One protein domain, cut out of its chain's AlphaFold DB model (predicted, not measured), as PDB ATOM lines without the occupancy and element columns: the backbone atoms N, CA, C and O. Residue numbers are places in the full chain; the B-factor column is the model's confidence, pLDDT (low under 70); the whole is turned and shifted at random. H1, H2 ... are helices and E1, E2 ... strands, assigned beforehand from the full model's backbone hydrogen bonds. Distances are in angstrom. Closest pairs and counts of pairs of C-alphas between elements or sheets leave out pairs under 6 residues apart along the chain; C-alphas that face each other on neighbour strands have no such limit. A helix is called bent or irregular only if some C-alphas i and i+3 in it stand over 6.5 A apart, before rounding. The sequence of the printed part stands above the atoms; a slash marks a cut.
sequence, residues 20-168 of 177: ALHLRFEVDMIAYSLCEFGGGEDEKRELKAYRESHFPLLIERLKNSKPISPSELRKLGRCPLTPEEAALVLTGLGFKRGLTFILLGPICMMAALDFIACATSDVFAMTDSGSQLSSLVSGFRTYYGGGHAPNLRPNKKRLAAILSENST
ATOM      1  N   ALA A  20     187.590 145.286  92.221       88.12
ATOM      2  CA  ALA A  20     188.209 144.099  91.650       88.12
ATOM      3  C   ALA A  20     188.531 143.105  92.770       88.12
ATOM      4  O   ALA A  20     189.216 143.457  93.732       88.12
ATOM      5  N   LEU A  21     188.040 141.869  92.647       87.88
ATOM      6  CA  LEU A  21     188.334 140.775  93.570       87.88
ATOM      7  C   LEU A  21     189.220 139.742  92.875       87.88
ATOM      8  O   LEU A  21     188.785 139.084  91.935       87.88
ATOM      9  N   HIS A  22     190.433 139.553  93.381       87.94
ATOM     10  CA  HIS A  22     191.306 138.465  92.958       87.94
ATOM     11  C   HIS A  22     191.148 137.257  93.895       87.94
ATOM     12  O   HIS A  22     191.596 137.274  95.049       87.94
ATOM     13  N   LEU A  23     190.489 136.209  93.390       86.38
ATOM     14  CA  LEU A  23     190.270 134.940  94.085       86.38
ATOM     15  C   LEU A  23     191.367 133.931  93.720       86.38
ATOM     16  O   LEU A  23     191.400 133.419  92.608       86.38
ATOM     17  N   ARG A  24     192.230 133.580  94.678       88.38
ATOM     18  CA  ARG A  24     193.188 132.470  94.551       88.38
ATOM     19  C   ARG A  24     192.610 131.188  95.161       88.38
ATOM     20  O   ARG A  24     193.000 130.784  96.256       88.38
ATOM     21  N   PHE A  25     191.650 130.586  94.460       89.25
ATOM     22  CA  PHE A  25     190.985 129.331  94.843       89.25
ATOM     23  C   PHE A  25     191.056 128.304  93.698       89.25
ATOM     24  O   PHE A  25     190.055 127.772  93.234       89.25
ATOM     25  N   GLU A  26     192.266 128.090  93.191       88.56
ATOM     26  CA  GLU A  26     192.574 127.125  92.131       88.56
ATOM     27  C   GLU A  26     192.963 125.764  92.733       88.56
ATOM     28  O   GLU A  26     193.426 125.688  93.875       88.56
ATOM     29  N   VAL A  27     192.792 124.679  91.968       90.56
ATOM     30  CA  VAL A  27     193.034 123.300  92.438       90.56
ATOM     31  C   VAL A  27     194.455 123.082  92.966       90.56
ATOM     32  O   VAL A  27     194.638 122.387  93.964       90.56
ATOM     33  N   ASP A  28     195.457 123.725  92.364       90.88
ATOM     34  CA  ASP A  28     196.853 123.687  92.802       90.88
ATOM     35  C   ASP A  28     197.015 124.283  94.210       90.88
ATOM     36  O   ASP A  28     197.633 123.670  95.081       90.88
ATOM     37  N   MET A  29     196.401 125.439  94.459       91.44
ATOM     38  CA  MET A  29     196.443 126.147  95.733       91.44
ATOM     39  C   MET A  29     195.675 125.390  96.819       91.44
ATOM     40  O   MET A  29     196.159 125.238  97.945       91.44
ATOM     41  N   ILE A  30     194.486 124.886  96.481       93.00
ATOM     42  CA  ILE A  30     193.636 124.086  97.369       93.00
ATOM     43  C   ILE A  30     194.386 122.811  97.777       93.00
ATOM     44  O   ILE A  30     194.537 122.532  98.971       93.00
ATOM     45  N   ALA A  31     194.951 122.085  96.808       93.75
ATOM     46  CA  ALA A  31     195.756 120.897  97.052       93.75
ATOM     47  C   ALA A  31     196.989 121.216  97.912       93.75
ATOM     48  O   ALA A  31     197.193 120.574  98.944       93.75
ATOM     49  N   TYR A  32     197.772 122.239  97.563       92.62
ATOM     50  CA  TYR A  32     198.978 122.614  98.306       92.62
ATOM     51  C   TYR A  32     198.694 123.015  99.765       92.62
ATOM     52  O   TYR A  32     199.511 122.761 100.649       92.62
ATOM     53  N   SER A  33     197.527 123.608 100.044       92.31
ATOM     54  CA  SER A  33     197.174 124.112 101.379       92.31
ATOM     55  C   SER A  33     196.951 123.040 102.453       92.31
ATOM     56  O   SER A  33     197.005 123.369 103.635       92.31
ATOM     57  N   LEU A  34     196.703 121.781 102.060       93.25
ATOM     58  CA  LEU A  34     196.330 120.661 102.949       93.25
ATOM     59  C   LEU A  34     195.061 120.894 103.791       93.25
ATOM     60  O   LEU A  34     194.817 120.175 104.758       93.25
ATOM     61  N   CYS A  35     194.261 121.897 103.438       92.12
ATOM     62  CA  CYS A  35     192.999 122.182 104.100       92.12
ATOM     63  C   CYS A  35     191.849 121.355 103.518       92.12
ATOM     64  O   CYS A  35     191.975 120.760 102.447       92.12
ATOM     65  N   GLU A  36     190.734 121.364 104.246       90.69
ATOM     66  CA  GLU A  36     189.443 120.821 103.824       90.69
ATOM     67  C   GLU A  36     188.443 121.979 103.666       90.69
ATOM     68  O   GLU A  36     188.498 122.974 104.412       90.69
ATOM     69  N   PHE A  37     187.554 121.861 102.677       89.81
ATOM     70  CA  PHE A  37     186.624 122.919 102.260       89.81
ATOM     71  C   PHE A  37     185.160 122.471 102.235       89.81
ATOM     72  O   PHE A  37     184.296 123.235 101.819       89.81
ATOM     73  N   GLY A  38     184.868 121.285 102.771       85.94
ATOM     74  CA  GLY A  38     183.502 120.806 102.983       85.94
ATOM     75  C   GLY A  38     182.980 119.854 101.908       85.94
ATOM     76  O   GLY A  38     181.856 119.384 102.039       85.94
ATOM     77  N   GLY A  39     183.781 119.491 100.901       85.56
ATOM     78  CA  GLY A  39     183.397 118.534  99.855       85.56
ATOM     79  C   GLY A  39     183.470 117.047 100.248       85.56
ATOM     80  O   GLY A  39     183.413 116.175  99.384       85.56
ATOM     81  N   GLY A  40     183.611 116.732 101.540       91.44
ATOM     82  CA  GLY A  40     183.554 115.358 102.053       91.44
ATOM     83  C   GLY A  40     184.694 114.447 101.577       91.44
ATOM     84  O   GLY A  40     185.813 114.889 101.322       91.44
ATOM     85  N   GLU A  41     184.425 113.141 101.501       94.06
ATOM     86  CA  GLU A  41     185.439 112.136 101.137       94.06
ATOM     87  C   GLU A  41     185.870 112.215  99.667       94.06
ATOM     88  O   GLU A  41     187.004 111.861  99.336       94.06
ATOM     89  N   ASP A  42     185.002 112.720  98.791       94.69
ATOM     90  CA  ASP A  42     185.324 112.900  97.377       94.69
ATOM     91  C   ASP A  42     186.378 114.000  97.191       94.69
ATOM     92  O   ASP A  42     187.415 113.741  96.576       94.69
ATOM     93  N   GLU A  43     186.205 115.163  97.837       92.56
ATOM     94  CA  GLU A  43     187.217 116.235  97.867       92.56
ATOM     95  C   GLU A  43     188.563 115.713  98.386       92.56
ATOM     96  O   GLU A  43     189.615 115.940  97.779       92.56
ATOM     97  N   LYS A  44     188.551 114.970  99.498       93.56
ATOM     98  CA  LYS A  44     189.781 114.421 100.089       93.56
ATOM     99  C   LYS A  44     190.504 113.491  99.122       93.56
ATOM    100  O   LYS A  44     191.730 113.572  99.006       93.56
ATOM    101  N   ARG A  45     189.762 112.617  98.436       95.50
ATOM    102  CA  ARG A  45     190.308 111.659  97.468       95.50
ATOM    103  C   ARG A  45     190.918 112.375  96.266       95.50
ATOM    104  O   ARG A  45     192.059 112.080  95.911       95.50
ATOM    105  N   GLU A  46     190.203 113.330  95.684       95.31
ATOM    106  CA  GLU A  46     190.663 114.087  94.513       95.31
ATOM    107  C   GLU A  46     191.897 114.933  94.828       95.31
ATOM    108  O   GLU A  46     192.913 114.846  94.133       95.31
ATOM    109  N   LEU A  47     191.873 115.687  95.930       94.50
ATOM    110  CA  LEU A  47     193.014 116.507  96.328       94.50
ATOM    111  C   LEU A  47     194.224 115.654  96.714       94.50
ATOM    112  O   LEU A  47     195.361 116.064  96.484       94.50
ATOM    113  N   LYS A  48     194.018 114.466  97.295       93.88
ATOM    114  CA  LYS A  48     195.113 113.524  97.558       93.88
ATOM    115  C   LYS A  48     195.770 113.067  96.253       93.88
ATOM    116  O   LYS A  48     196.988 113.193  96.137       93.88
ATOM    117  N   ALA A  49     194.984 112.632  95.271       95.25
ATOM    118  CA  ALA A  49     195.503 112.225  93.964       95.25
ATOM    119  C   ALA A  49     196.237 113.376  93.248       95.25
ATOM    120  O   ALA A  49     197.314 113.180  92.676       95.25
ATOM    121  N   TYR A  50     195.711 114.603  93.339       96.12
ATOM    122  CA  TYR A  50     196.371 115.787  92.789       96.12
ATOM    123  C   TYR A  50     197.726 116.052  93.463       96.12
ATOM    124  O   TYR A  50     198.715 116.321  92.784       96.12
ATOM    125  N   ARG A  51     197.815 115.932  94.795       95.25
ATOM    126  CA  ARG A  51     199.075 116.134  95.536       95.25
ATOM    127  C   ARG A  51     200.127 115.089  95.197       95.25
ATOM    128  O   ARG A  51     201.291 115.442  95.048       95.25
ATOM    129  N   GLU A  52     199.728 113.829  95.083       93.94
ATOM    130  CA  GLU A  52     200.642 112.732  94.752       93.94
ATOM    131  C   GLU A  52     201.235 112.891  93.348       93.94
ATOM    132  O   GLU A  52     202.415 112.612  93.147       93.94
ATOM    133  N   SER A  53     200.448 113.405  92.402       95.69
ATOM    134  CA  SER A  53     200.891 113.634  91.024       95.69
ATOM    135  C   SER A  53     201.677 114.939  90.836       95.69
ATOM    136  O   SER A  53     202.706 114.933  90.165       95.69
ATOM    137  N   HIS A  54     201.233 116.052  91.428       95.88
ATOM    138  CA  HIS A  54     201.776 117.391  91.140       95.88
ATOM    139  C   HIS A  54     202.736 117.918  92.214       95.88
ATOM    140  O   HIS A  54     203.549 118.800  91.939       95.88
ATOM    141  N   PHE A  55     202.670 117.388  93.438       95.25
ATOM    142  CA  PHE A  55     203.468 117.853  94.575       95.25
ATOM    143  C   PHE A  55     204.193 116.703  95.305       95.25
ATOM    144  O   PHE A  55     204.104 116.606  96.534       95.25
ATOM    145  N   PRO A  56     204.970 115.848  94.609       93.00
ATOM    146  CA  PRO A  56     205.622 114.689  95.229       93.00
ATOM    147  C   PRO A  56     206.561 115.085  96.381       93.00
ATOM    148  O   PRO A  56     206.524 114.483  97.453       93.00
ATOM    149  N   LEU A  57     207.315 116.179  96.220       92.12
ATOM    150  CA  LEU A  57     208.214 116.708  97.256       92.12
ATOM    151  C   LEU A  57     207.470 117.215  98.504       92.12
ATOM    152  O   LEU A  57     208.001 117.165  99.615       92.12
ATOM    153  N   LEU A  58     206.238 117.714  98.341       89.81
ATOM    154  CA  LEU A  58     205.396 118.110  99.472       89.81
ATOM    155  C   LEU A  58     204.997 116.871 100.278       89.81
ATOM    156  O   LEU A  58     205.122 116.879 101.501       89.81
ATOM    157  N   ILE A  59     204.569 115.805  99.599       91.12
ATOM    158  CA  ILE A  59     204.201 114.538 100.238       91.12
ATOM    159  C   ILE A  59     205.396 113.924 100.976       91.12
ATOM    160  O   ILE A  59     205.246 113.494 102.119       91.12
ATOM    161  N   GLU A  60     206.592 113.936 100.385       90.00
ATOM    162  CA  GLU A  60     207.810 113.473 101.063       90.00
ATOM    163  C   GLU A  60     208.120 114.280 102.328       90.00
ATOM    164  O   GLU A  60     208.390 113.705 103.383       90.00
ATOM    165  N   ARG A  61     208.013 115.612 102.265       88.69
ATOM    166  CA  ARG A  61     208.221 116.474 103.437       88.69
ATOM    167  C   ARG A  61     207.208 116.192 104.544       88.69
ATOM    168  O   ARG A  61     207.572 116.219 105.721       88.69
ATOM    169  N   LEU A  62     205.955 115.926 104.183       87.94
ATOM    170  CA  LEU A  62     204.893 115.638 105.145       87.94
ATOM    171  C   LEU A  62     205.126 114.330 105.896       87.94
ATOM    172  O   LEU A  62     204.829 114.281 107.085       87.94
ATOM    173  N   LYS A  63     205.728 113.314 105.262       88.00
ATOM    174  CA  LYS A  63     206.112 112.065 105.948       88.00
ATOM    175  C   LYS A  63     207.104 112.302 107.091       88.00
ATOM    176  O   LYS A  63     207.060 111.597 108.091       88.00
ATOM    177  N   ASN A  64     207.963 113.312 106.952       87.94
ATOM    178  CA  ASN A  64     209.004 113.652 107.926       87.94
ATOM    179  C   ASN A  64     208.577 114.742 108.926       87.94
ATOM    180  O   ASN A  64     209.368 115.140 109.779       87.94
ATOM    181  N   SER A  65     207.351 115.259 108.810       86.50
ATOM    182  CA  SER A  65     206.854 116.377 109.616       86.50
ATOM    183  C   SER A  65     205.724 115.933 110.537       86.50
ATOM    184  O   SER A  65     204.981 115.002 110.235       86.50
ATOM    185  N   LYS A  66     205.538 116.639 111.659       87.25
ATOM    186  CA  LYS A  66     204.358 116.432 112.506       87.25
ATOM    187  C   LYS A  66     203.093 116.807 111.710       87.25
ATOM    188  O   LYS A  66     203.044 117.925 111.191       87.25
ATOM    189  N   PRO A  67     202.074 115.931 111.632       85.12
ATOM    190  CA  PRO A  67     200.833 116.263 110.950       85.12
ATOM    191  C   PRO A  67     200.116 117.393 111.697       85.12
ATOM    192  O   PRO A  67     199.938 117.332 112.914       85.12
ATOM    193  N   ILE A  68     199.720 118.430 110.958       89.44
ATOM    194  CA  ILE A  68     198.877 119.524 111.448       89.44
ATOM    195  C   ILE A  68     197.464 119.257 110.938       89.44
ATOM    196  O   ILE A  68     197.282 118.966 109.757       89.44
ATOM    197  N   SER A  69     196.469 119.344 111.820       90.56
ATOM    198  CA  SER A  69     195.078 119.124 111.416       90.56
ATOM    199  C   SER A  69     194.585 120.231 110.463       90.56
ATOM    200  O   SER A  69     194.977 121.393 110.630       90.56
ATOM    201  N   PRO A  70     193.683 119.931 109.509       89.81
ATOM    202  CA  PRO A  70     193.087 120.947 108.633       89.81
ATOM    203  C   PRO A  70     192.459 122.118 109.405       89.81
ATOM    204  O   PRO A  70     192.645 123.285 109.052       89.81
ATOM    205  N   SER A  71     191.794 121.828 110.525       87.94
ATOM    206  CA  SER A  71     191.196 122.838 111.408       87.94
ATOM    207  C   SER A  71     192.240 123.763 112.041       87.94
ATOM    208  O   SER A  71     192.005 124.961 112.204       87.94
ATOM    209  N   GLU A  72     193.414 123.240 112.389       91.25
ATOM    210  CA  GLU A  72     194.520 124.041 112.915       91.25
ATOM    211  C   GLU A  72     195.163 124.905 111.821       91.25
ATOM    212  O   GLU A  72     195.422 126.089 112.049       91.25
ATOM    213  N   LEU A  73     195.327 124.379 110.600       91.56
ATOM    214  CA  LEU A  73     195.772 125.170 109.442       91.56
ATOM    215  C   LEU A  73     194.831 126.350 109.167       91.56
ATOM    216  O   LEU A  73     195.297 127.472 108.927       91.56
ATOM    217  N   ARG A  74     193.517 126.120 109.266       90.44
ATOM    218  CA  ARG A  74     192.483 127.154 109.133       90.44
ATOM    219  C   ARG A  74     192.635 128.227 110.210       90.44
ATOM    220  O   ARG A  74     192.764 129.400 109.866       90.44
ATOM    221  N   LYS A  75     192.740 127.842 111.489       89.69
ATOM    222  CA  LYS A  75     192.964 128.772 112.619       89.69
ATOM    223  C   LYS A  75     194.246 129.596 112.472       89.69
ATOM    224  O   LYS A  75     194.280 130.777 112.811       89.69
ATOM    225  N   LEU A  76     195.300 129.005 111.910       91.25
ATOM    226  CA  LEU A  76     196.556 129.697 111.613       91.25
ATOM    227  C   LEU A  76     196.470 130.626 110.388       91.25
ATOM    228  O   LEU A  76     197.439 131.335 110.103       91.25
ATOM    229  N   GLY A  77     195.335 130.664 109.682       89.88
ATOM    230  CA  GLY A  77     195.122 131.474 108.483       89.88
ATOM    231  C   GLY A  77     195.902 130.974 107.264       89.88
ATOM    232  O   GLY A  77     196.210 131.766 106.369       89.88
ATOM    233  N   ARG A  78     196.274 129.685 107.252       91.31
ATOM    234  CA  ARG A  78     197.031 129.050 106.161       91.31
ATOM    235  C   ARG A  78     196.135 128.563 105.025       91.31
ATOM    236  O   ARG A  78     196.617 128.475 103.902       91.31
ATOM    237  N   CYS A  79     194.854 128.319 105.291       91.31
ATOM    238  CA  CYS A  79     193.904 127.949 104.246       91.31
ATOM    239  C   CYS A  79     193.557 129.151 103.350       91.31
ATOM    240  O   CYS A  79     193.473 130.281 103.853       91.31
ATOM    241  N   PRO A  80     193.364 128.944 102.038       91.69
ATOM    242  CA  PRO A  80     192.709 129.921 101.180       91.69
ATOM    243  C   PRO A  80     191.258 130.138 101.633       91.69
ATOM    244  O   PRO A  80     190.659 129.262 102.253       91.69
ATOM    245  N   LEU A  81     190.719 131.321 101.335       88.81
ATOM    246  CA  LEU A  81     189.292 131.591 101.518       88.81
ATOM    247  C   LEU A  81     188.515 130.913 100.393       88.81
ATOM    248  O   LEU A  81     188.928 131.026  99.235       88.81
ATOM    249  N   THR A  82     187.404 130.260 100.722       87.88
ATOM    250  CA  THR A  82     186.472 129.772  99.702       87.88
ATOM    251  C   THR A  82     185.778 130.949  99.008       87.88
ATOM    252  O   THR A  82     185.747 132.063  99.556       87.88
ATOM    253  N   PRO A  83     185.221 130.752  97.802       85.06
ATOM    254  CA  PRO A  83     184.418 131.775  97.139       85.06
ATOM    255  C   PRO A  83     183.283 132.301  98.032       85.06
ATOM    256  O   PRO A  83     183.047 133.509  98.075       85.06
ATOM    257  N   GLU A  84     182.648 131.422  98.806       81.44
ATOM    258  CA  GLU A  84     181.593 131.758  99.762       81.44
ATOM    259  C   GLU A  84     182.140 132.646 100.884       81.44
ATOM    260  O   GLU A  84     181.622 133.735 101.119       81.44
ATOM    261  N   GLU A  85     183.242 132.254 101.533       86.12
ATOM    262  CA  GLU A  85     183.877 133.065 102.578       86.12
ATOM    263  C   GLU A  85     184.301 134.445 102.054       86.12
ATOM    264  O   GLU A  85     184.140 135.456 102.741       86.12
ATOM    265  N   ALA A  86     184.818 134.517 100.826       85.88
ATOM    266  CA  ALA A  86     185.175 135.780 100.193       85.88
ATOM    267  C   ALA A  86     183.939 136.668  99.948       85.88
ATOM    268  O   ALA A  86     183.990 137.873 100.210       85.88
ATOM    269  N   ALA A  87     182.818 136.085  99.514       81.62
ATOM    270  CA  ALA A  87     181.553 136.796  99.344       81.62
ATOM    271  C   ALA A  87     180.992 137.312 100.683       81.62
ATOM    272  O   ALA A  87     180.536 138.459 100.761       81.62
ATOM    273  N   LEU A  88     181.090 136.518 101.756       81.81
ATOM    274  CA  LEU A  88     180.715 136.933 103.113       81.81
ATOM    275  C   LEU A  88     181.534 138.136 103.582       81.81
ATOM    276  O   LEU A  88     180.980 139.101 104.109       81.81
ATOM    277  N   VAL A  89     182.850 138.110 103.353       83.81
ATOM    278  CA  VAL A  89     183.750 139.217 103.701       83.81
ATOM    279  C   VAL A  89     183.365 140.491 102.957       83.81
ATOM    280  O   VAL A  89     183.262 141.547 103.577       83.81
ATOM    281  N   LEU A  90     183.125 140.410 101.648       82.62
ATOM    282  CA  LEU A  90     182.707 141.571 100.861       82.62
ATOM    283  C   LEU A  90     181.359 142.120 101.338       82.62
ATOM    284  O   LEU A  90     181.211 143.329 101.508       82.62
ATOM    285  N   THR A  91     180.405 141.243 101.643       79.56
ATOM    286  CA  THR A  91     179.105 141.667 102.176       79.56
ATOM    287  C   THR A  91     179.257 142.353 103.538       79.56
ATOM    288  O   THR A  91     178.697 143.427 103.754       79.56
ATOM    289  N   GLY A  92     180.082 141.800 104.433       79.69
ATOM    290  CA  GLY A  92     180.377 142.386 105.745       79.69
ATOM    291  C   GLY A  92     181.085 143.745 105.683       79.69
ATOM    292  O   GLY A  92     180.953 144.549 106.602       79.69
ATOM    293  N   LEU A  93     181.790 144.045 104.586       79.38
ATOM    294  CA  LEU A  93     182.397 145.356 104.326       79.38
ATOM    295  C   LEU A  93     181.403 146.394 103.772       79.38
ATOM    296  O   LEU A  93     181.792 147.527 103.495       79.38
ATOM    297  N   GLY A  94     180.124 146.037 103.625       77.75
ATOM    298  CA  GLY A  94     179.068 146.951 103.189       77.75
ATOM    299  C   GLY A  94     178.933 147.083 101.672       77.75
ATOM    300  O   GLY A  94     178.227 147.980 101.201       77.75
ATOM    301  N   PHE A  95     179.568 146.201 100.895       76.12
ATOM    302  CA  PHE A  95     179.335 146.125  99.457       76.12
ATOM    303  C   PHE A  95     177.914 145.585  99.211       76.12
ATOM    304  O   PHE A  95     177.607 144.430  99.493       76.12
ATOM    305  N   LYS A  96     177.011 146.467  98.756       64.00
ATOM    306  CA  LYS A  96     175.579 146.173  98.581       64.00
ATOM    307  C   LYS A  96     175.309 145.320  97.335       64.00
ATOM    308  O   LYS A  96     176.080 145.334  96.378       64.00
ATOM    309  N   ARG A  97     174.157 144.640  97.337       55.66
ATOM    310  CA  ARG A  97     173.588 143.913  96.185       55.66
ATOM    311  C   ARG A  97     173.582 144.822  94.942       55.66
ATOM    312  O   ARG A  97     173.138 145.965  95.029       55.66
ATOM    313  N   GLY A  98     174.116 144.323  93.825       53.47
ATOM    314  CA  GLY A  98     174.396 145.104  92.608       53.47
ATOM    315  C   GLY A  98     175.875 145.148  92.196       53.47
ATOM    316  O   GLY A  98     176.216 145.864  91.258       53.47
ATOM    317  N   LEU A  99     176.756 144.400  92.874       58.62
ATOM    318  CA  LEU A  99     178.123 144.181  92.396       58.62
ATOM    319  C   LEU A  99     178.099 143.376  91.097       58.62
ATOM    320  O   LEU A  99     177.677 142.222  91.078       58.62
ATOM    321  N   THR A 100     178.601 143.973  90.023       53.69
ATOM    322  CA  THR A 100     178.933 143.232  88.809       53.69
ATOM    323  C   THR A 100     180.238 142.484  89.051       53.69
ATOM    324  O   THR A 100     181.307 143.091  89.099       53.69
ATOM    325  N   PHE A 101     180.157 141.165  89.213       57.38
ATOM    326  CA  PHE A 101     181.336 140.308  89.267       57.38
ATOM    327  C   PHE A 101     181.841 140.073  87.844       57.38
ATOM    328  O   PHE A 101     181.183 139.411  87.044       57.38
ATOM    329  N   ILE A 102     183.008 140.624  87.523       56.59
ATOM    330  CA  ILE A 102     183.720 140.303  86.287       56.59
ATOM    331  C   ILE A 102     184.747 139.233  86.651       56.59
ATOM    332  O   ILE A 102     185.793 139.533  87.224       56.59
ATOM    333  N   LEU A 103     184.405 137.974  86.377       58.19
ATOM    334  CA  LEU A 103     185.317 136.849  86.543       58.19
ATOM    335  C   LEU A 103     186.272 136.829  85.356       58.19
ATOM    336  O   LEU A 103     185.888 136.470  84.243       58.19
ATOM    337  N   LEU A 104     187.516 137.224  85.594       59.97
ATOM    338  CA  LEU A 104     188.585 137.010  84.637       59.97
ATOM    339  C   LEU A 104     189.295 135.709  85.037       59.97
ATOM    340  O   LEU A 104     189.886 135.612  86.110       59.97
ATOM    341  N   GLY A 105     189.069 134.661  84.242       59.41
ATOM    342  CA  GLY A 105     189.548 133.300  84.495       59.41
ATOM    343  C   GLY A 105     190.869 132.988  83.782       59.41
ATOM    344  O   GLY A 105     191.324 133.770  82.945       59.41
ATOM    345  N   PRO A 106     191.480 131.822  84.066       58.16
ATOM    346  CA  PRO A 106     192.788 131.458  83.549       58.16
ATOM    347  C   PRO A 106     192.679 131.044  82.081       58.16
ATOM    348  O   PRO A 106     192.588 129.873  81.729       58.16
ATOM    349  N   ILE A 107     192.748 132.031  81.202       48.28
ATOM    350  CA  ILE A 107     193.399 131.854  79.915       48.28
ATOM    351  C   ILE A 107     194.597 132.788  79.986       48.28
ATOM    352  O   ILE A 107     194.435 134.006  79.977       48.28
ATOM    353  N   CYS A 108     195.806 132.230  80.073       51.66
ATOM    354  CA  CYS A 108     197.079 132.957  80.196       51.66
ATOM    355  C   CYS A 108     197.265 134.104  79.173       51.66
ATOM    356  O   CYS A 108     198.131 134.954  79.348       51.66
ATOM    357  N   MET A 109     196.441 134.152  78.121       55.38
ATOM    358  CA  MET A 109     196.369 135.227  77.133       55.38
ATOM    359  C   MET A 109     195.851 136.567  77.700       55.38
ATOM    360  O   MET A 109     196.087 137.604  77.088       55.38
ATOM    361  N   MET A 110     195.183 136.576  78.862       64.69
ATOM    362  CA  MET A 110     194.549 137.769  79.445       64.69
ATOM    363  C   MET A 110     195.132 138.242  80.789       64.69
ATOM    364  O   MET A 110     194.578 139.155  81.390       64.69
ATOM    365  N   ALA A 111     196.293 137.741  81.230       75.19
ATOM    366  CA  ALA A 111     196.911 138.183  82.495       75.19
ATOM    367  C   ALA A 111     197.161 139.708  82.560       75.19
ATOM    368  O   ALA A 111     197.107 140.326  83.624       75.19
ATOM    369  N   ALA A 112     197.403 140.340  81.405       82.94
ATOM    370  CA  ALA A 112     197.512 141.793  81.299       82.94
ATOM    371  C   ALA A 112     196.171 142.507  81.555       82.94
ATOM    372  O   ALA A 112     196.159 143.580  82.154       82.94
ATOM    373  N   LEU A 113     195.048 141.920  81.133       83.44
ATOM    374  CA  LEU A 113     193.713 142.463  81.395       83.44
ATOM    375  C   LEU A 113     193.350 142.331  82.874       83.44
ATOM    376  O   LEU A 113     192.842 143.295  83.439       83.44
ATOM    377  N   ASP A 114     193.698 141.213  83.516       83.50
ATOM    378  CA  ASP A 114     193.523 141.031  84.964       83.50
ATOM    379  C   ASP A 114     194.287 142.102  85.737       83.50
ATOM    380  O   ASP A 114     193.746 142.739  86.643       83.50
ATOM    381  N   PHE A 115     195.536 142.352  85.330       88.25
ATOM    382  CA  PHE A 115     196.346 143.414  85.901       88.25
ATOM    383  C   PHE A 115     195.702 144.789  85.703       88.25
ATOM    384  O   PHE A 115     195.543 145.512  86.681       88.25
ATOM    385  N   ILE A 116     195.301 145.154  84.479       88.38
ATOM    386  CA  ILE A 116     194.702 146.468  84.191       88.38
ATOM    387  C   ILE A 116     193.394 146.657  84.969       88.38
ATOM    388  O   ILE A 116     193.206 147.702  85.598       88.38
ATOM    389  N   ALA A 117     192.512 145.657  84.980       87.00
ATOM    390  CA  ALA A 117     191.247 145.707  85.709       87.00
ATOM    391  C   ALA A 117     191.480 145.855  87.222       87.00
ATOM    392  O   ALA A 117     190.878 146.700  87.879       87.00
ATOM    393  N   CYS A 118     192.414 145.100  87.798       89.00
ATOM    394  CA  CYS A 118     192.713 145.223  89.223       89.00
ATOM    395  C   CYS A 118     193.416 146.552  89.556       89.00
ATOM    396  O   CYS A 118     193.078 147.206  90.546       89.00
ATOM    397  N   ALA A 119     194.361 146.990  88.722       90.12
ATOM    398  CA  ALA A 119     195.126 148.217  88.920       90.12
ATOM    399  C   ALA A 119     194.248 149.472  88.840       90.12
ATOM    400  O   ALA A 119     194.428 150.375  89.656       90.12
ATOM    401  N   THR A 120     193.290 149.506  87.909       88.50
ATOM    402  CA  THR A 120     192.417 150.668  87.658       88.50
ATOM    403  C   THR A 120     191.120 150.670  88.473       88.50
ATOM    404  O   THR A 120     190.386 151.654  88.429       88.50
ATOM    405  N   SER A 121     190.842 149.611  89.239       88.69
ATOM    406  CA  SER A 121     189.686 149.544  90.143       88.69
ATOM    407  C   SER A 121     189.723 150.610  91.246       88.69
ATOM    408  O   SER A 121     190.793 151.030  91.691       88.69
ATOM    409  N   ASP A 122     188.565 151.014  91.770       87.94
ATOM    410  CA  ASP A 122     188.514 151.912  92.932       87.94
ATOM    411  C   ASP A 122     189.016 151.197  94.189       87.94
ATOM    412  O   ASP A 122     189.755 151.759  94.996       87.94
ATOM    413  N   VAL A 123     188.658 149.922  94.335       88.69
ATOM    414  CA  VAL A 123     189.057 149.081  95.462       88.69
ATOM    415  C   VAL A 123     189.547 147.742  94.932       88.69
ATOM    416  O   VAL A 123     188.836 147.071  94.190       88.69
ATOM    417  N   PHE A 124     190.733 147.327  95.367       90.75
ATOM    418  CA  PHE A 124     191.275 146.014  95.037       90.75
ATOM    419  C   PHE A 124     191.224 145.105  96.265       90.75
ATOM    420  O   PHE A 124     191.826 145.426  97.287       90.75
ATOM    421  N   ALA A 125     190.516 143.983  96.181       89.81
ATOM    422  CA  ALA A 125     190.459 142.955  97.211       89.81
ATOM    423  C   ALA A 125     191.136 141.670  96.723       89.81
ATOM    424  O   ALA A 125     191.012 141.292  95.562       89.81
ATOM    425  N   MET A 126     191.838 140.973  97.615       89.12
ATOM    426  CA  MET A 126     192.566 139.747  97.270       89.12
ATOM    427  C   MET A 126     192.423 138.692  98.372       89.12
ATOM    428  O   MET A 126     192.510 139.024  99.556       89.12
ATOM    429  N   THR A 127     192.251 137.418  98.010       86.25
ATOM    430  CA  THR A 127     192.226 136.318  98.999       86.25
ATOM    431  C   THR A 127     193.621 135.796  99.339       86.25
ATOM    432  O   THR A 127     193.842 135.272 100.437       86.25
ATOM    433  N   ASP A 128     194.585 135.997  98.438       84.94
ATOM    434  CA  ASP A 128     195.985 135.655  98.656       84.94
ATOM    435  C   ASP A 128     196.944 136.764  98.214       84.94
ATOM    436  O   ASP A 128     197.306 136.899  97.045       84.94
ATOM    437  N   SER A 129     197.430 137.512  99.200       81.88
ATOM    438  CA  SER A 129     198.452 138.540  99.013       81.88
ATOM    439  C   SER A 129     199.810 138.007  98.553       81.88
ATOM    440  O   SER A 129     200.635 138.803  98.127       81.88
ATOM    441  N   GLY A 130     200.082 136.705  98.716       83.44
ATOM    442  CA  GLY A 130     201.348 136.092  98.305       83.44
ATOM    443  C   GLY A 130     201.435 135.811  96.805       83.44
ATOM    444  O   GLY A 130     202.523 135.570  96.295       83.44
ATOM    445  N   SER A 131     200.311 135.863  96.087       86.00
ATOM    446  CA  SER A 131     200.291 135.651  94.641       86.00
ATOM    447  C   SER A 131     201.027 136.758  93.873       86.00
ATOM    448  O   SER A 131     201.022 137.933  94.261       86.00
ATOM    449  N   GLN A 132     201.617 136.378  92.735       88.12
ATOM    450  CA  GLN A 132     202.370 137.285  91.859       88.12
ATOM    451  C   GLN A 132     201.517 138.479  91.409       88.12
ATOM    452  O   GLN A 132     201.952 139.625  91.525       88.12
ATOM    453  N   LEU A 133     200.278 138.223  90.969       88.06
ATOM    454  CA  LEU A 133     199.348 139.274  90.549       88.06
ATOM    455  C   LEU A 133     199.015 140.225  91.704       88.06
ATOM    456  O   LEU A 133     199.098 141.437  91.536       88.06
ATOM    457  N   SER A 134     198.699 139.699  92.892       90.00
ATOM    458  CA  SER A 134     198.350 140.542  94.044       90.00
ATOM    459  C   SER A 134     199.503 141.440  94.476       90.00
ATOM    460  O   SER A 134     199.281 142.609  94.795       90.00
ATOM    461  N   SER A 135     200.732 140.917  94.452       92.00
ATOM    462  CA  SER A 135     201.941 141.684  94.765       92.00
ATOM    463  C   SER A 135     202.186 142.783  93.729       92.00
ATOM    464  O   SER A 135     202.410 143.937  94.097       92.00
ATOM    465  N   LEU A 136     202.069 142.448  92.440       92.12
ATOM    466  CA  LEU A 136     202.247 143.386  91.334       92.12
ATOM    467  C   LEU A 136     201.205 144.515  91.363       92.12
ATOM    468  O   LEU A 136     201.564 145.690  91.318       92.12
ATOM    469  N   VAL A 137     199.920 144.173  91.493       92.62
ATOM    470  CA  VAL A 137     198.820 145.144  91.562       92.62
ATOM    471  C   VAL A 137     198.954 146.031  92.799       92.62
ATOM    472  O   VAL A 137     198.843 147.251  92.690       92.62
ATOM    473  N   SER A 138     199.233 145.451  93.972       92.38
ATOM    474  CA  SER A 138     199.394 146.225  95.211       92.38
ATOM    475  C   SER A 138     200.557 147.210  95.109       92.38
ATOM    476  O   SER A 138     200.410 148.367  95.506       92.38
ATOM    477  N   GLY A 139     201.692 146.778  94.548       93.12
ATOM    478  CA  GLY A 139     202.854 147.635  94.314       93.12
ATOM    479  C   GLY A 139     202.535 148.770  93.345       93.12
ATOM    480  O   GLY A 139     202.773 149.936  93.666       93.12
ATOM    481  N   PHE A 140     201.905 148.451  92.210       94.19
ATOM    482  CA  PHE A 140     201.489 149.448  91.224       94.19
ATOM    483  C   PHE A 140     200.539 150.487  91.832       94.19
ATOM    484  O   PHE A 140     200.782 151.684  91.715       94.19
ATOM    485  N   ARG A 141     199.492 150.052  92.543       93.94
ATOM    486  CA  ARG A 141     198.522 150.942  93.204       93.94
ATOM    487  C   ARG A 141     199.159 151.792  94.303       93.94
ATOM    488  O   ARG A 141     198.773 152.942  94.478       93.94
ATOM    489  N   THR A 142     200.152 151.260  95.015       91.81
ATOM    490  CA  THR A 142     200.880 152.008  96.055       91.81
ATOM    491  C   THR A 142     201.730 153.123  95.449       91.81
ATOM    492  O   THR A 142     201.731 154.234  95.969       91.81
ATOM    493  N   TYR A 143     202.433 152.847  94.348       92.50
ATOM    494  CA  TYR A 143     203.357 153.807  93.741       92.50
ATOM    495  C   TYR A 143     202.659 154.797  92.793       92.50
ATOM    496  O   TYR A 143     202.944 155.990  92.824       92.50
ATOM    497  N   TYR A 144     201.715 154.322  91.976       91.62
ATOM    498  CA  TYR A 144     201.051 155.114  90.933       91.62
ATOM    499  C   TYR A 144     199.612 155.522  91.280       91.62
ATOM    500  O   TYR A 144     199.044 156.377  90.608       91.62
ATOM    501  N   GLY A 145     199.002 154.955  92.327       84.62
ATOM    502  CA  GLY A 145     197.603 155.227  92.694       84.62
ATOM    503  C   GLY A 145     197.372 156.531  93.463       84.62
ATOM    504  O   GLY A 145     196.257 156.773  93.928       84.62
ATOM    505  N   GLY A 146     198.408 157.356  93.653       82.81
ATOM    506  CA  GLY A 146     198.290 158.706  94.220       82.81
ATOM    507  C   GLY A 146     197.643 158.767  95.609       82.81
ATOM    508  O   GLY A 146     196.998 159.761  95.925       82.81
ATOM    509  N   GLY A 147     197.736 157.698  96.408       78.38
ATOM    510  CA  GLY A 147     197.126 157.604  97.743       78.38
ATOM    511  C   GLY A 147     195.612 157.335  97.774       78.38
ATOM    512  O   GLY A 147     195.052 157.220  98.859       78.38
ATOM    513  N   HIS A 148     194.953 157.185  96.620       79.69
ATOM    514  CA  HIS A 148     193.494 157.020  96.508       79.69
ATOM    515  C   HIS A 148     193.075 155.624  96.007       79.69
ATOM    516  O   HIS A 148     191.944 155.434  95.568       79.69
ATOM    517  N   ALA A 149     193.980 154.642  96.077       84.81
ATOM    518  CA  ALA A 149     193.801 153.293  95.539       84.81
ATOM    519  C   ALA A 149     193.893 152.223  96.651       84.81
ATOM    520  O   ALA A 149     194.894 151.502  96.739       84.81
ATOM    521  N   PRO A 150     192.884 152.108  97.538       88.25
ATOM    522  CA  PRO A 150     192.920 151.178  98.662       88.25
ATOM    523  C   PRO A 150     193.026 149.714  98.212       88.25
ATOM    524  O   PRO A 150     192.414 149.295  97.222       88.25
ATOM    525  N   ASN A 151     193.789 148.940  98.990       89.94
ATOM    526  CA  ASN A 151     193.920 147.491  98.871       89.94
ATOM    527  C   ASN A 151     193.315 146.827 100.117       89.94
ATOM    528  O   ASN A 151     193.736 147.099 101.242       89.94
ATOM    529  N   LEU A 152     192.344 145.938  99.925       89.12
ATOM    530  CA  LEU A 152     191.704 145.148 100.967       89.12
ATOM    531  C   LEU A 152     192.364 143.773 101.052       89.12
ATOM    532  O   LEU A 152     192.261 142.945 100.144       89.12
ATOM    533  N   ARG A 153     193.022 143.516 102.183       88.81
ATOM    534  CA  ARG A 153     193.633 142.224 102.502       88.81
ATOM    535  C   ARG A 153     192.980 141.649 103.758       88.81
ATOM    536  O   ARG A 153     193.296 142.101 104.862       88.81
ATOM    537  N   PRO A 154     192.093 140.652 103.628       85.94
ATOM    538  CA  PRO A 154     191.427 140.084 104.784       85.94
ATOM    539  C   PRO A 154     192.414 139.371 105.720       85.94
ATOM    540  O   PRO A 154     193.323 138.656 105.288       85.94
ATOM    541  N   ASN A 155     192.233 139.543 107.032       89.12
ATOM    542  CA  ASN A 155     193.022 138.818 108.025       89.12
ATOM    543  C   ASN A 155     192.456 137.403 108.188       89.12
ATOM    544  O   ASN A 155     191.526 137.187 108.965       89.12
ATOM    545  N   LYS A 156     193.049 136.441 107.474       88.50
ATOM    546  CA  LYS A 156     192.604 135.039 107.456       88.50
ATOM    547  C   LYS A 156     192.487 134.402 108.845       88.50
ATOM    548  O   LYS A 156     191.565 133.633 109.066       88.50
ATOM    549  N   LYS A 157     193.356 134.754 109.802       90.38
ATOM    550  CA  LYS A 157     193.274 134.239 111.184       90.38
ATOM    551  C   LYS A 157     192.027 134.746 111.907       90.38
ATOM    552  O   LYS A 157     191.320 133.967 112.533       90.38
ATOM    553  N   ARG A 158     191.747 136.050 111.802       89.19
ATOM    554  CA  ARG A 158     190.541 136.644 112.403       89.19
ATOM    555  C   ARG A 158     189.273 136.132 111.729       89.19
ATOM    556  O   ARG A 158     188.312 135.841 112.424       89.19
ATOM    557  N   LEU A 159     189.291 135.987 110.404       86.88
ATOM    558  CA  LEU A 159     188.172 135.403 109.667       86.88
ATOM    559  C   LEU A 159     187.913 133.962 110.085       86.88
ATOM    560  O   LEU A 159     186.772 133.629 110.366       86.88
ATOM    561  N   ALA A 160     188.956 133.139 110.202       85.50
ATOM    562  CA  ALA A 160     188.816 131.768 110.673       85.50
ATOM    563  C   ALA A 160     188.190 131.701 112.072       85.50
ATOM    564  O   ALA A 160     187.332 130.856 112.297       85.50
ATOM    565  N   ALA A 161     188.575 132.597 112.990       85.69
ATOM    566  CA  ALA A 161     187.956 132.676 114.314       85.69
ATOM    567  C   ALA A 161     186.464 133.043 114.220       85.69
ATOM    568  O   ALA A 161     185.627 132.301 114.720       85.69
ATOM    569  N   ILE A 162     186.126 134.112 113.488       84.38
ATOM    570  CA  ILE A 162     184.740 134.580 113.325       84.38
ATOM    571  C   ILE A 162     183.859 133.514 112.661       84.38
ATOM    572  O   ILE A 162     182.763 133.249 113.135       84.38
ATOM    573  N   LEU A 163     184.334 132.893 111.581       78.38
ATOM    574  CA  LEU A 163     183.584 131.882 110.833       78.38
ATOM    575  C   LEU A 163     183.462 130.554 111.594       78.38
ATOM    576  O   LEU A 163     182.503 129.826 111.381       78.38
ATOM    577  N   SER A 164     184.406 130.239 112.492       72.38
ATOM    578  CA  SER A 164     184.315 129.044 113.346       72.38
ATOM    579  C   SER A 164     183.406 129.253 114.560       72.38
ATOM    580  O   SER A 164     182.789 128.304 115.029       72.38
ATOM    581  N   GLU A 165     183.364 130.470 115.108       65.69
ATOM    582  CA  GLU A 165     182.573 130.809 116.298       65.69
ATOM    583  C   GLU A 165     181.120 131.147 115.957       65.69
ATOM    584  O   GLU A 165     180.231 130.952 116.786       65.69
ATOM    585  N   ASN A 166     180.868 131.657 114.750       60.44
ATOM    586  CA  ASN A 166     179.581 132.225 114.400       60.44
ATOM    587  C   ASN A 166     178.766 131.304 113.483       60.44
ATOM    588  O   ASN A 166     178.852 131.376 112.259       60.44
ATOM    589  N   SER A 167     177.916 130.474 114.087       53.81
ATOM    590  CA  SER A 167     176.929 129.647 113.381       53.81
ATOM    591  C   SER A 167     175.774 130.449 112.762       53.81
ATOM    592  O   SER A 167     174.904 129.860 112.125       53.81
ATOM    593  N   THR A 168     175.732 131.782 112.924       50.28
ATOM    594  CA  THR A 168     174.617 132.612 112.433       50.28
ATOM    595  C   THR A 168     174.746 133.040 110.973       50.28
ATOM    596  O   THR A 168     173.779 133.549 110.413       50.28
TER     597      THR A 168
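Overview. This is residues 20 to 168 of the 177 residues of a protein of Hevea brasiliensis (UniProt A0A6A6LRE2). A short parallel ribbon of two strands, E1 and E2, with H6 and H7 side by side over it makes one end of the domain, and H1, H2 and H3 make the other, with H2 crossing H1. H4, H5 and H8 lie between these two groups along one side, and residues 61 to 67, of which 61 to 63 belong to H3, stick out. The printed part has 149 residues with eight named helices and two named strands, in the order E1 H1 H2 H3 H4 H5 H6 E2 H7 H8; the class is mostly helix. It is compact, with a radius of gyration of the C-alphas of 16.9 A and spans of 49 by 40 by 25 A.

Arrangement. E1, residues 20 to 22, and E2, residues 123 to 126, are parallel neighbours at 11 degrees, with N 22 and O 125 2.8 A apart and N 20 and O 123 2.9 A apart, within hydrogen-bond range. Residues 124 to 125 of E2 also pair, parallel, with residues 151 to 152. The closest C-alphas of E1 and H6, residues 108 to 120, are those of Ala 20 and Cys 118, 5.2 A apart. H6 is irregular, with C-alphas 109 and 112 7.9 A apart. H7, residues 132 to 144, comes closest to E2 at the C-alphas of Ser 134 and Met 126, 6.7 A apart. H6 touches H7 with residues 115 to 119 alone, closest at the C-alphas of Ala 119 and Val 137, 5.5 A; they run the same way at a shallow tilt of 34 degrees, only just short of steep. H1, residues 27 to 33, touches H2, residues 40 to 54, about perpendicular at 87 degrees, closest at the C-alphas of Ala 31 and Leu 47, 5.2 A; H2 does so with residues 47 to 51 alone. H2, with residues 51 to 52 alone, and H3, residues 56 to 63, only just touch, and only at the corner, with 3 pairs of C-alphas within 8 A, the closest those of Glu 52 and Ile 59, 6.8 A apart. H4, residues 70 to 75, touches H8, residues 156 to 165, about perpendicular at 73 degrees, closest at the C-alphas of Lys 75 and Ala 160, 5.5 A. H5, residues 83 to 92, and H8 are near each other, with 6 pairs of C-alphas within 10 A. E1, the helices H1 to H6 and E2 form a strand-helix-strand unit, two parallel neighbour strands with helices between. Every O i to N i+4 pair is within hydrogen-bond range in H1, H2, H3, H4, H5, H7 and H8, and 7 of 9 are in H6.

Along the chain. E1 begins at C-alpha 20, (188.209, 144.099, 91.650). H2 is 21.3 A long, H6 19.8 A and H7 17.9 A. H8 ends at C-alpha 165, (182.573, 130.809, 116.298).

Size, cuts and confidence. The C-alphas of Asn 64 and Gly 98, the two farthest apart, are 49.2 A from each other. The printed part has no cut. The links H5 to H6 and H7 to H8 are long, with 15 and 11 residues. Mean pLDDT of the printed part is 84.5; residues 96 to 110 and 165 to 168 are under 70.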